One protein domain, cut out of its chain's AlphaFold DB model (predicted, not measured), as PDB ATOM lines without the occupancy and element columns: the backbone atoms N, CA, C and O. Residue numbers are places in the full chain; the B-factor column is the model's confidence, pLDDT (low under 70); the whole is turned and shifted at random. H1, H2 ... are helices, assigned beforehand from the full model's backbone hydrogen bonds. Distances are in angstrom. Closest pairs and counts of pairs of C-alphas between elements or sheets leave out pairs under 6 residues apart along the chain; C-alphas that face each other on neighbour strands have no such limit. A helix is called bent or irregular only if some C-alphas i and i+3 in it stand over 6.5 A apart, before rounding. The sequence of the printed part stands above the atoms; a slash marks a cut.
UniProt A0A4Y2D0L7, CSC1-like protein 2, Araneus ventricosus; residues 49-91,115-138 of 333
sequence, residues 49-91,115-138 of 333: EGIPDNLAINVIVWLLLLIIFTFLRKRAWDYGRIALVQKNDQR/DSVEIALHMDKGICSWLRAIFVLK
ATOM      1  N   GLU A  49     -18.394  29.730  13.848       78.12
ATOM      2  CA  GLU A  49     -17.105  30.289  14.300       78.12
ATOM      3  C   GLU A  49     -16.046  29.224  14.685       78.12
ATOM      4  O   GLU A  49     -15.130  29.477  15.464       78.12
ATOM      5  N   GLY A  50     -16.168  27.998  14.154       81.94
ATOM      6  CA  GLY A  50     -15.258  26.885  14.452       81.94
ATOM      7  C   GLY A  50     -15.443  26.240  15.835       81.94
ATOM      8  O   GLY A  50     -14.636  25.391  16.220       81.94
ATOM      9  N   ILE A  51     -16.500  26.585  16.583       84.56
ATOM     10  CA  ILE A  51     -16.798  25.986  17.898       84.56
ATOM     11  C   ILE A  51     -16.991  24.459  17.801       84.56
ATOM     12  O   ILE A  51     -16.361  23.741  18.587       84.56
ATOM     13  N   PRO A  52     -17.793  23.914  16.855       87.94
ATOM     14  CA  PRO A  52     -17.979  22.467  16.740       87.94
ATOM     15  C   PRO A  52     -16.685  21.733  16.369       87.94
ATOM     16  O   PRO A  52     -16.421  20.656  16.901       87.94
ATOM     17  N   ASP A  53     -15.862  22.336  15.508       87.19
ATOM     18  CA  ASP A  53     -14.579  21.770  15.082       87.19
ATOM     19  C   ASP A  53     -13.606  21.675  16.264       87.19
ATOM     20  O   ASP A  53     -12.991  20.633  16.497       87.19
ATOM     21  N   ASN A  54     -13.510  22.741  17.065       89.06
ATOM     22  CA  ASN A  54     -12.667  22.774  18.259       89.06
ATOM     23  C   ASN A  54     -13.130  21.744  19.302       89.06
ATOM     24  O   ASN A  54     -12.321  20.975  19.825       89.06
ATOM     25  N   LEU A  55     -14.443  21.670  19.553       90.81
ATOM     26  CA  LEU A  55     -15.025  20.671  20.445       90.81
ATOM     27  C   LEU A  55     -14.704  19.246  19.971       90.81
ATOM     28  O   LEU A  55     -14.279  18.422  20.779       90.81
ATOM     29  N   ALA A  56     -14.853  18.962  18.674       91.94
ATOM     30  CA  ALA A  56     -14.552  17.652  18.106       91.94
ATOM     31  C   ALA A  56     -13.074  17.277  18.288       91.94
ATOM     32  O   ALA A  56     -12.775  16.176  18.751       91.94
ATOM     33  N   ILE A  57     -12.148  18.196  17.995       92.25
ATOM     34  CA  ILE A  57     -10.708  17.976  18.189       92.25
ATOM     35  C   ILE A  57     -10.399  17.705  19.665       92.25
ATOM     36  O   ILE A  57      -9.720  16.725  19.971       92.25
ATOM     37  N   ASN A  58     -10.931  18.514  20.586       94.44
ATOM     38  CA  ASN A  58     -10.723  18.311  22.021       94.44
ATOM     39  C   ASN A  58     -11.260  16.960  22.496       94.44
ATOM     40  O   ASN A  58     -10.586  16.277  23.262       94.44
ATOM     41  N   VAL A  59     -12.438  16.541  22.022       95.88
ATOM     42  CA  VAL A  59     -13.011  15.227  22.347       95.88
ATOM     43  C   VAL A  59     -12.132  14.098  21.806       95.88
ATOM     44  O   VAL A  59     -11.864  13.143  22.532       95.88
ATOM     45  N   ILE A  60     -11.631  14.208  20.573       95.62
ATOM     46  CA  ILE A  60     -10.730  13.209  19.978       95.62
ATOM     47  C   ILE A  60      -9.427  13.108  20.780       95.62
ATOM     48  O   ILE A  60      -9.010  12.005  21.139       95.62
ATOM     49  N   VAL A  61      -8.801  14.243  21.099       95.88
ATOM     50  CA  VAL A  61      -7.570  14.288  21.901       95.88
ATOM     51  C   VAL A  61      -7.818  13.712  23.294       95.88
ATOM     52  O   VAL A  61      -7.036  12.891  23.766       95.88
ATOM     53  N   TRP A  62      -8.924  14.079  23.939       95.38
ATOM     54  CA  TRP A  62      -9.305  13.553  25.248       95.38
ATOM     55  C   TRP A  62      -9.513  12.032  25.229       95.38
ATOM     56  O   TRP A  62      -8.986  11.333  26.095       95.38
ATOM     57  N   LEU A  63     -10.200  11.493  24.217       94.62
ATOM     58  CA  LEU A  63     -10.369  10.047  24.044       94.62
ATOM     59  C   LEU A  63      -9.027   9.337  23.824       94.62
ATOM     60  O   LEU A  63      -8.778   8.293  24.427       94.62
ATOM     61  N   LEU A  64      -8.137   9.910  23.010       95.44
ATOM     62  CA  LEU A  64      -6.793   9.374  22.793       95.44
ATOM     63  C   LEU A  64      -5.984   9.358  24.097       95.44
ATOM     64  O   LEU A  64      -5.357   8.347  24.414       95.44
ATOM     65  N   LEU A  65      -6.045  10.429  24.892       93.94
ATOM     66  CA  LEU A  65      -5.404  10.487  26.207       93.94
ATOM     67  C   LEU A  65      -5.976   9.441  27.170       93.94
ATOM     68  O   LEU A  65      -5.206   8.808  27.888       93.94
ATOM     69  N   LEU A  66      -7.291   9.191  27.158       90.56
ATOM     70  CA  LEU A  66      -7.899   8.112  27.943       90.56
ATOM     71  C   LEU A  66      -7.427   6.722  27.497       90.56
ATOM     72  O   LEU A  66      -7.191   5.851  28.338       90.56
ATOM     73  N   ILE A  67      -7.246   6.496  26.194       89.62
ATOM     74  CA  ILE A  67      -6.708   5.233  25.663       89.62
ATOM     75  C   ILE A  67      -5.245   5.053  26.088       89.62
ATOM     76  O   ILE A  67      -4.860   3.987  26.570       89.62
ATOM     77  N   ILE A  68      -4.425   6.099  25.982       90.69
ATOM     78  CA  ILE A  68      -3.039   6.060  26.459       90.69
ATOM     79  C   ILE A  68      -3.010   5.811  27.967       90.69
ATOM     80  O   ILE A  68      -2.279   4.937  28.427       90.69
ATOM     81  N   PHE A  69      -3.832   6.520  28.741       87.56
ATOM     82  CA  PHE A  69      -3.919   6.352  30.186       87.56
ATOM     83  C   PHE A  69      -4.349   4.937  30.574       87.56
ATOM     84  O   PHE A  69      -3.733   4.343  31.452       87.56
ATOM     85  N   THR A  70      -5.357   4.358  29.919       84.75
ATOM     86  CA  THR A  70      -5.791   2.974  30.190       84.75
ATOM     87  C   THR A  70      -4.694   1.963  29.871       84.75
ATOM     88  O   THR A  70      -4.459   1.043  30.656       84.75
ATOM     89  N   PHE A  71      -3.973   2.153  28.763       84.06
ATOM     90  CA  PHE A  71      -2.849   1.298  28.393       84.06
ATOM     91  C   PHE A  71      -1.680   1.421  29.378       84.06
ATOM     92  O   PHE A  71      -1.177   0.404  29.861       84.06
ATOM     93  N   LEU A  72      -1.280   2.650  29.718       83.50
ATOM     94  CA  LEU A  72      -0.239   2.925  30.706       83.50
ATOM     95  C   LEU A  72      -0.639   2.402  32.076       83.50
ATOM     96  O   LEU A  72       0.160   1.733  32.709       83.50
ATOM     97  N   ARG A  73      -1.877   2.620  32.521       76.62
ATOM     98  CA  ARG A  73      -2.378   2.064  33.778       76.62
ATOM     99  C   ARG A  73      -2.266   0.544  33.753       76.62
ATOM    100  O   ARG A  73      -1.676  -0.017  34.656       76.62
ATOM    101  N   LYS A  74      -2.694  -0.142  32.694       76.12
ATOM    102  CA  LYS A  74      -2.575  -1.608  32.626       76.12
ATOM    103  C   LYS A  74      -1.123  -2.115  32.613       76.12
ATOM    104  O   LYS A  74      -0.859  -3.177  33.157       76.12
ATOM    105  N   ARG A  75      -0.192  -1.396  31.975       73.25
ATOM    106  CA  ARG A  75       1.221  -1.815  31.824       73.25
ATOM    107  C   ARG A  75       2.127  -1.374  32.973       73.25
ATOM    108  O   ARG A  75       3.046  -2.095  33.341       73.25
ATOM    109  N   ALA A  76       1.897  -0.177  33.495       64.12
ATOM    110  CA  ALA A  76       2.725   0.485  34.492       64.12
ATOM    111  C   ALA A  76       2.168   0.345  35.910       64.12
ATOM    112  O   ALA A  76       2.922   0.583  36.843       64.12
ATOM    113  N   TRP A  77       0.910  -0.065  36.118       60.91
ATOM    114  CA  TRP A  77       0.384  -0.332  37.467       60.91
ATOM    115  C   TRP A  77       1.150  -1.446  38.180       60.91
ATOM    116  O   TRP A  77       1.383  -1.344  39.381       60.91
ATOM    117  N   ASP A  78       1.649  -2.445  37.447       56.16
ATOM    118  CA  ASP A  78       2.496  -3.491  38.029       56.16
ATOM    119  C   ASP A  78       3.833  -2.939  38.561       56.16
ATOM    120  O   ASP A  78       4.272  -3.345  39.635       56.16
ATOM    121  N   TYR A  79       4.436  -1.952  37.885       52.84
ATOM    122  CA  TYR A  79       5.682  -1.293  38.314       52.84
ATOM    123  C   TYR A  79       5.444  -0.165  39.335       52.84
ATOM    124  O   TYR A  79       6.190  -0.021  40.304       52.84
ATOM    125  N   GLY A  80       4.377   0.613  39.154       53.22
ATOM    126  CA  GLY A  80       3.971   1.716  40.022       53.22
ATOM    127  C   GLY A  80       3.509   1.242  41.398       53.22
ATOM    128  O   GLY A  80       3.828   1.890  42.389       53.22
ATOM    129  N   ARG A  81       2.850   0.077  41.493       57.31
ATOM    130  CA  ARG A  81       2.518  -0.572  42.772       57.31
ATOM    131  C   ARG A  81       3.777  -0.932  43.560       57.31
ATOM    132  O   ARG A  81       3.830  -0.674  44.752       57.31
ATOM    133  N   ILE A  82       4.795  -1.489  42.907       51.28
ATOM    134  CA  ILE A  82       6.055  -1.872  43.567       51.28
ATOM    135  C   ILE A  82       6.820  -0.619  44.029       51.28
ATOM    136  O   ILE A  82       7.326  -0.588  45.147       51.28
ATOM    137  N   ALA A  83       6.819   0.449  43.224       47.72
ATOM    138  CA  ALA A  83       7.461   1.718  43.570       47.72
ATOM    139  C   ALA A  83       6.738   2.497  44.691       47.72
ATOM    140  O   ALA A  83       7.405   3.068  45.555       47.72
ATOM    141  N   LEU A  84       5.398   2.499  44.711       50.75
ATOM    142  CA  LEU A  84       4.587   3.136  45.762       50.75
ATOM    143  C   LEU A  84       4.611   2.350  47.080       50.75
ATOM    144  O   LEU A  84       4.585   2.951  48.147       50.75
ATOM    145  N   VAL A  85       4.701   1.019  47.024       49.34
ATOM    146  CA  VAL A  85       4.812   0.167  48.221       49.34
ATOM    147  C   VAL A  85       6.210   0.252  48.854       49.34
ATOM    148  O   VAL A  85       6.335   0.068  50.063       49.34
ATOM    149  N   GLN A  86       7.264   0.571  48.089       44.06
ATOM    150  CA  GLN A  86       8.638   0.638  48.613       44.06
ATOM    151  C   GLN A  86       9.084   2.005  49.148       44.06
ATOM    152  O   GLN A  86       9.977   2.041  49.995       44.06
ATOM    153  N   LYS A  87       8.528   3.129  48.686       47.69
ATOM    154  CA  LYS A  87       9.018   4.455  49.093       47.69
ATOM    155  C   LYS A  87       8.161   5.076  50.199       47.69
ATOM    156  O   LYS A  87       7.254   5.854  49.957       47.69
ATOM    157  N   ASN A  88       8.586   4.806  51.426       45.00
ATOM    158  CA  ASN A  88       8.544   5.739  52.557       45.00
ATOM    159  C   ASN A  88       7.267   5.825  53.419       45.00
ATOM    160  O   ASN A  88       7.415   5.972  54.630       45.00
ATOM    161  N   ASP A  89       6.054   5.635  52.894       46.50
ATOM    162  CA  ASP A  89       4.853   5.817  53.739       46.50
ATOM    163  C   ASP A  89       4.571   4.649  54.688       46.50
ATOM    164  O   ASP A  89       4.119   4.866  55.808       46.50
ATOM    165  N   GLN A  90       4.879   3.404  54.316       48.53
ATOM    166  CA  GLN A  90       4.578   2.257  55.184       48.53
ATOM    167  C   GLN A  90       5.425   2.267  56.464       48.53
ATOM    168  O   GLN A  90       4.909   1.948  57.522       48.53
ATOM    169  N   ARG A  91       6.699   2.678  56.418       46.22
ATOM    170  CA  ARG A  91       7.568   2.620  57.608       46.22
ATOM    171  C   ARG A  91       7.226   3.700  58.632       46.22
ATOM    172  O   ARG A  91       7.159   3.395  59.815       46.22
ATOM    173  N   ASP A 115     -11.913  -6.637  52.966       42.53
ATOM    174  CA  ASP A 115     -13.072  -6.601  52.059       42.53
ATOM    175  C   ASP A 115     -13.027  -5.427  51.066       42.53
ATOM    176  O   ASP A 115     -13.342  -5.573  49.886       42.53
ATOM    177  N   SER A 116     -12.600  -4.241  51.506       46.25
ATOM    178  CA  SER A 116     -12.568  -3.046  50.643       46.25
ATOM    179  C   SER A 116     -11.411  -3.062  49.636       46.25
ATOM    180  O   SER A 116     -11.564  -2.613  48.494       46.25
ATOM    181  N   VAL A 117     -10.266  -3.624  50.033       46.38
ATOM    182  CA  VAL A 117      -9.118  -3.853  49.151       46.38
ATOM    183  C   VAL A 117      -9.449  -4.963  48.155       46.38
ATOM    184  O   VAL A 117      -9.185  -4.801  46.967       46.38
ATOM    185  N   GLU A 118     -10.112  -6.031  48.588       43.62
ATOM    186  CA  GLU A 118     -10.570  -7.114  47.719       43.62
ATOM    187  C   GLU A 118     -11.626  -6.644  46.705       43.62
ATOM    188  O   GLU A 118     -11.524  -6.982  45.526       43.62
ATOM    189  N   ILE A 119     -12.555  -5.758  47.086       49.56
ATOM    190  CA  ILE A 119     -13.514  -5.125  46.159       49.56
ATOM    191  C   ILE A 119     -12.795  -4.276  45.098       49.56
ATOM    192  O   ILE A 119     -13.103  -4.387  43.908       49.56
ATOM    193  N   ALA A 120     -11.808  -3.464  45.490       49.53
ATOM    194  CA  ALA A 120     -11.008  -2.686  44.542       49.53
ATOM    195  C   ALA A 120     -10.184  -3.590  43.603       49.53
ATOM    196  O   ALA A 120     -10.067  -3.303  42.413       49.53
ATOM    197  N   LEU A 121      -9.673  -4.713  44.118       47.91
ATOM    198  CA  LEU A 121      -8.911  -5.709  43.362       47.91
ATOM    199  C   LEU A 121      -9.787  -6.522  42.396       47.91
ATOM    200  O   LEU A 121      -9.353  -6.838  41.286       47.91
ATOM    201  N   HIS A 122     -11.025  -6.845  42.773       48.09
ATOM    202  CA  HIS A 122     -11.938  -7.609  41.923       48.09
ATOM    203  C   HIS A 122     -12.599  -6.744  40.842       48.09
ATOM    204  O   HIS A 122     -12.948  -7.249  39.770       48.09
ATOM    205  N   MET A 123     -12.710  -5.434  41.078       48.94
ATOM    206  CA  MET A 123     -13.182  -4.477  40.082       48.94
ATOM    207  C   MET A 123     -12.139  -4.145  39.006       48.94
ATOM    208  O   MET A 123     -12.544  -3.647  37.969       48.94
ATOM    209  N   ASP A 124     -10.842  -4.437  39.158       52.94
ATOM    210  CA  ASP A 124      -9.785  -3.922  38.255       52.94
ATOM    211  C   ASP A 124      -9.341  -4.872  37.112       52.94
ATOM    212  O   ASP A 124      -8.321  -4.654  36.461       52.94
ATOM    213  N   LYS A 125     -10.119  -5.921  36.795       57.81
ATOM    214  CA  LYS A 125      -9.774  -6.877  35.714       57.81
ATOM    215  C   LYS A 125     -10.119  -6.394  34.287       57.81
ATOM    216  O   LYS A 125      -9.733  -7.047  33.318       57.81
ATOM    217  N   GLY A 126     -10.841  -5.279  34.125       64.31
ATOM    218  CA  GLY A 126     -11.312  -4.769  32.825       64.31
ATOM    219  C   GLY A 126     -10.554  -3.533  32.317       64.31
ATOM    220  O   GLY A 126     -10.042  -2.742  33.094       64.31
ATOM    221  N   ILE A 127     -10.528  -3.307  30.996       64.56
ATOM    222  CA  ILE A 127      -9.807  -2.171  30.364       64.56
ATOM    223  C   ILE A 127     -10.378  -0.797  30.792       64.56
ATOM    224  O   ILE A 127      -9.645   0.187  30.853       64.56
ATOM    225  N   CYS A 128     -11.661  -0.737  31.164       67.50
ATOM    226  CA  CYS A 128     -12.350   0.488  31.605       67.50
ATOM    227  C   CYS A 128     -12.966   0.363  33.005       67.50
ATOM    228  O   CYS A 128     -13.844   1.143  33.377       67.50
ATOM    229  N   SER A 129     -12.575  -0.641  33.787       71.38
ATOM    230  CA  SER A 129     -13.248  -0.905  35.055       71.38
ATOM    231  C   SER A 129     -12.893   0.109  36.151       71.38
ATOM    232  O   SER A 129     -13.747   0.430  36.976       71.38
ATOM    233  N   TRP A 130     -11.715   0.738  36.059       75.56
ATOM    234  CA  TRP A 130     -11.342   1.914  36.853       75.56
ATOM    235  C   TRP A 130     -12.324   3.087  36.685       75.56
ATOM    236  O   TRP A 130     -12.587   3.806  37.644       75.56
ATOM    237  N   LEU A 131     -12.905   3.271  35.490       79.06
ATOM    238  CA  LEU A 131     -13.879   4.334  35.235       79.06
ATOM    239  C   LEU A 131     -15.202   4.033  35.949       79.06
ATOM    240  O   LEU A 131     -15.791   4.916  36.562       79.06
ATOM    241  N   ARG A 132     -15.642   2.767  35.937       77.06
ATOM    242  CA  ARG A 132     -16.806   2.326  36.723       77.06
ATOM    243  C   ARG A 132     -16.560   2.512  38.220       77.06
ATOM    244  O   ARG A 132     -17.475   2.926  38.925       77.06
ATOM    245  N   ALA A 133     -15.346   2.238  38.698       74.38
ATOM    246  CA  ALA A 133     -14.995   2.421  40.103       74.38
ATOM    247  C   ALA A 133     -15.208   3.868  40.575       74.38
ATOM    248  O   ALA A 133     -15.714   4.053  41.674       74.38
ATOM    249  N   ILE A 134     -14.937   4.875  39.734       78.50
ATOM    250  CA  ILE A 134     -15.173   6.294  40.070       78.50
ATOM    251  C   ILE A 134     -16.650   6.566  40.387       78.50
ATOM    252  O   ILE A 134     -16.945   7.293  41.329       78.50
ATOM    253  N   PHE A 135     -17.578   5.970  39.634       77.81
ATOM    254  CA  PHE A 135     -19.016   6.189  39.835       77.81
ATOM    255  C   PHE A 135     -19.627   5.322  40.943       77.81
ATOM    256  O   PHE A 135     -20.682   5.663  41.471       77.81
ATOM    257  N   VAL A 136     -19.001   4.191  41.275       78.75
ATOM    258  CA  VAL A 136     -19.498   3.243  42.290       78.75
ATOM    259  C   VAL A 136     -18.947   3.553  43.686       78.75
ATOM    260  O   VAL A 136     -19.544   3.147  44.686       78.75
ATOM    261  N   LEU A 137     -17.820   4.262  43.773       78.19
ATOM    262  CA  LEU A 137     -17.165   4.577  45.037       78.19
ATOM    263  C   LEU A 137     -18.075   5.428  45.938       78.19
ATOM    264  O   LEU A 137     -18.556   6.485  45.538       78.19
ATOM    265  N   LYS A 138     -18.306   4.941  47.162       84.44
ATOM    266  CA  LYS A 138     -19.155   5.591  48.170       84.44
ATOM    267  C   LYS A 138     -18.340   6.512  49.073       84.44
ATOM    268  O   LYS A 138     -17.198   6.187  49.401       84.44
TER     269      LYS A 138
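Overview. This is residues 49 to 91 and 115 to 138 of the 333 residues of the protein "CSC1-like protein 2" of Araneus ventricosus (UniProt A0A4Y2D0L7). One long helix, H1, makes the length of this domain, and two short helices, H2 and H3, form a small V off its side, reached only after a cut in the printed part. H1 has a kink near residue 76, and the two stretches of it that stick out freely are residues 49 to 65 and residues 75 to 86. The printed part has 67 residues, with three named helices in the order H1, H2, H3 and no named strand; the class is all helix. The whole is only just extended, close to loose, with a radius of gyration of the C-alphas of 16.7 A, and its C-alphas span 57 by 26 by 19 A.

Arrangement. H1, residues 49 to 86, touches no helix. Its kink of 61 degrees is near residue 76. H1 is apart from H2, residues 115 to 123, and it is also apart from H3, residues 129 to 136. H2 and H3 touch, with 4 pairs of C-alphas within 8 A. Their closest C-alphas, those of Met 123 and Ser 129, are 6.2 A apart. The two helices run opposite ways at a steep tilt of 50 degrees, and their centres are 12.2 A apart. In H2 every O i to N i+4 pair is within hydrogen-bond range; in H1 it is 30 of 34 pairs, and in H3 it is 3 of 4.

Along the chain. H1 begins at C-alpha 49, at (-17.105, 30.289, 14.300), and ends at C-alpha 86, at (8.638, 0.638, 48.613), 52.1 A from first to last C-alpha. It is irregular at its first residues, where C-alphas 49 and 52 are 8.2 A apart. Residues 87 to 91 follow it up to the cut. H2 is 12.2 A long, from Asp 115 to Met 123. A tight link of 5 residues joins it to H3, which is 10.4 A long and runs from Ser 129 to Val 136, where the C-alpha is at (-19.498, 3.243, 42.290).

Size, cuts and confidence. The two C-alphas farthest apart are those of Glu 49 and Arg 91, at 57.0 A. The first and last printed C-alphas, those of Glu 49 and Lys 138, are 42.0 A apart. Residues 92 to 114 are not printed, and C-alphas 91 and 115 are 23.3 A apart across this cut, which lies in the link from H1 to H2. Residues 75 to 91 stand free, of which 75 to 86 belong to H1. The mean pLDDT of the printed part is 70.3. It is under 70 for 30 residues, namely residues 76 to 91 and residues 115 to 128; the mean for H2 is 47.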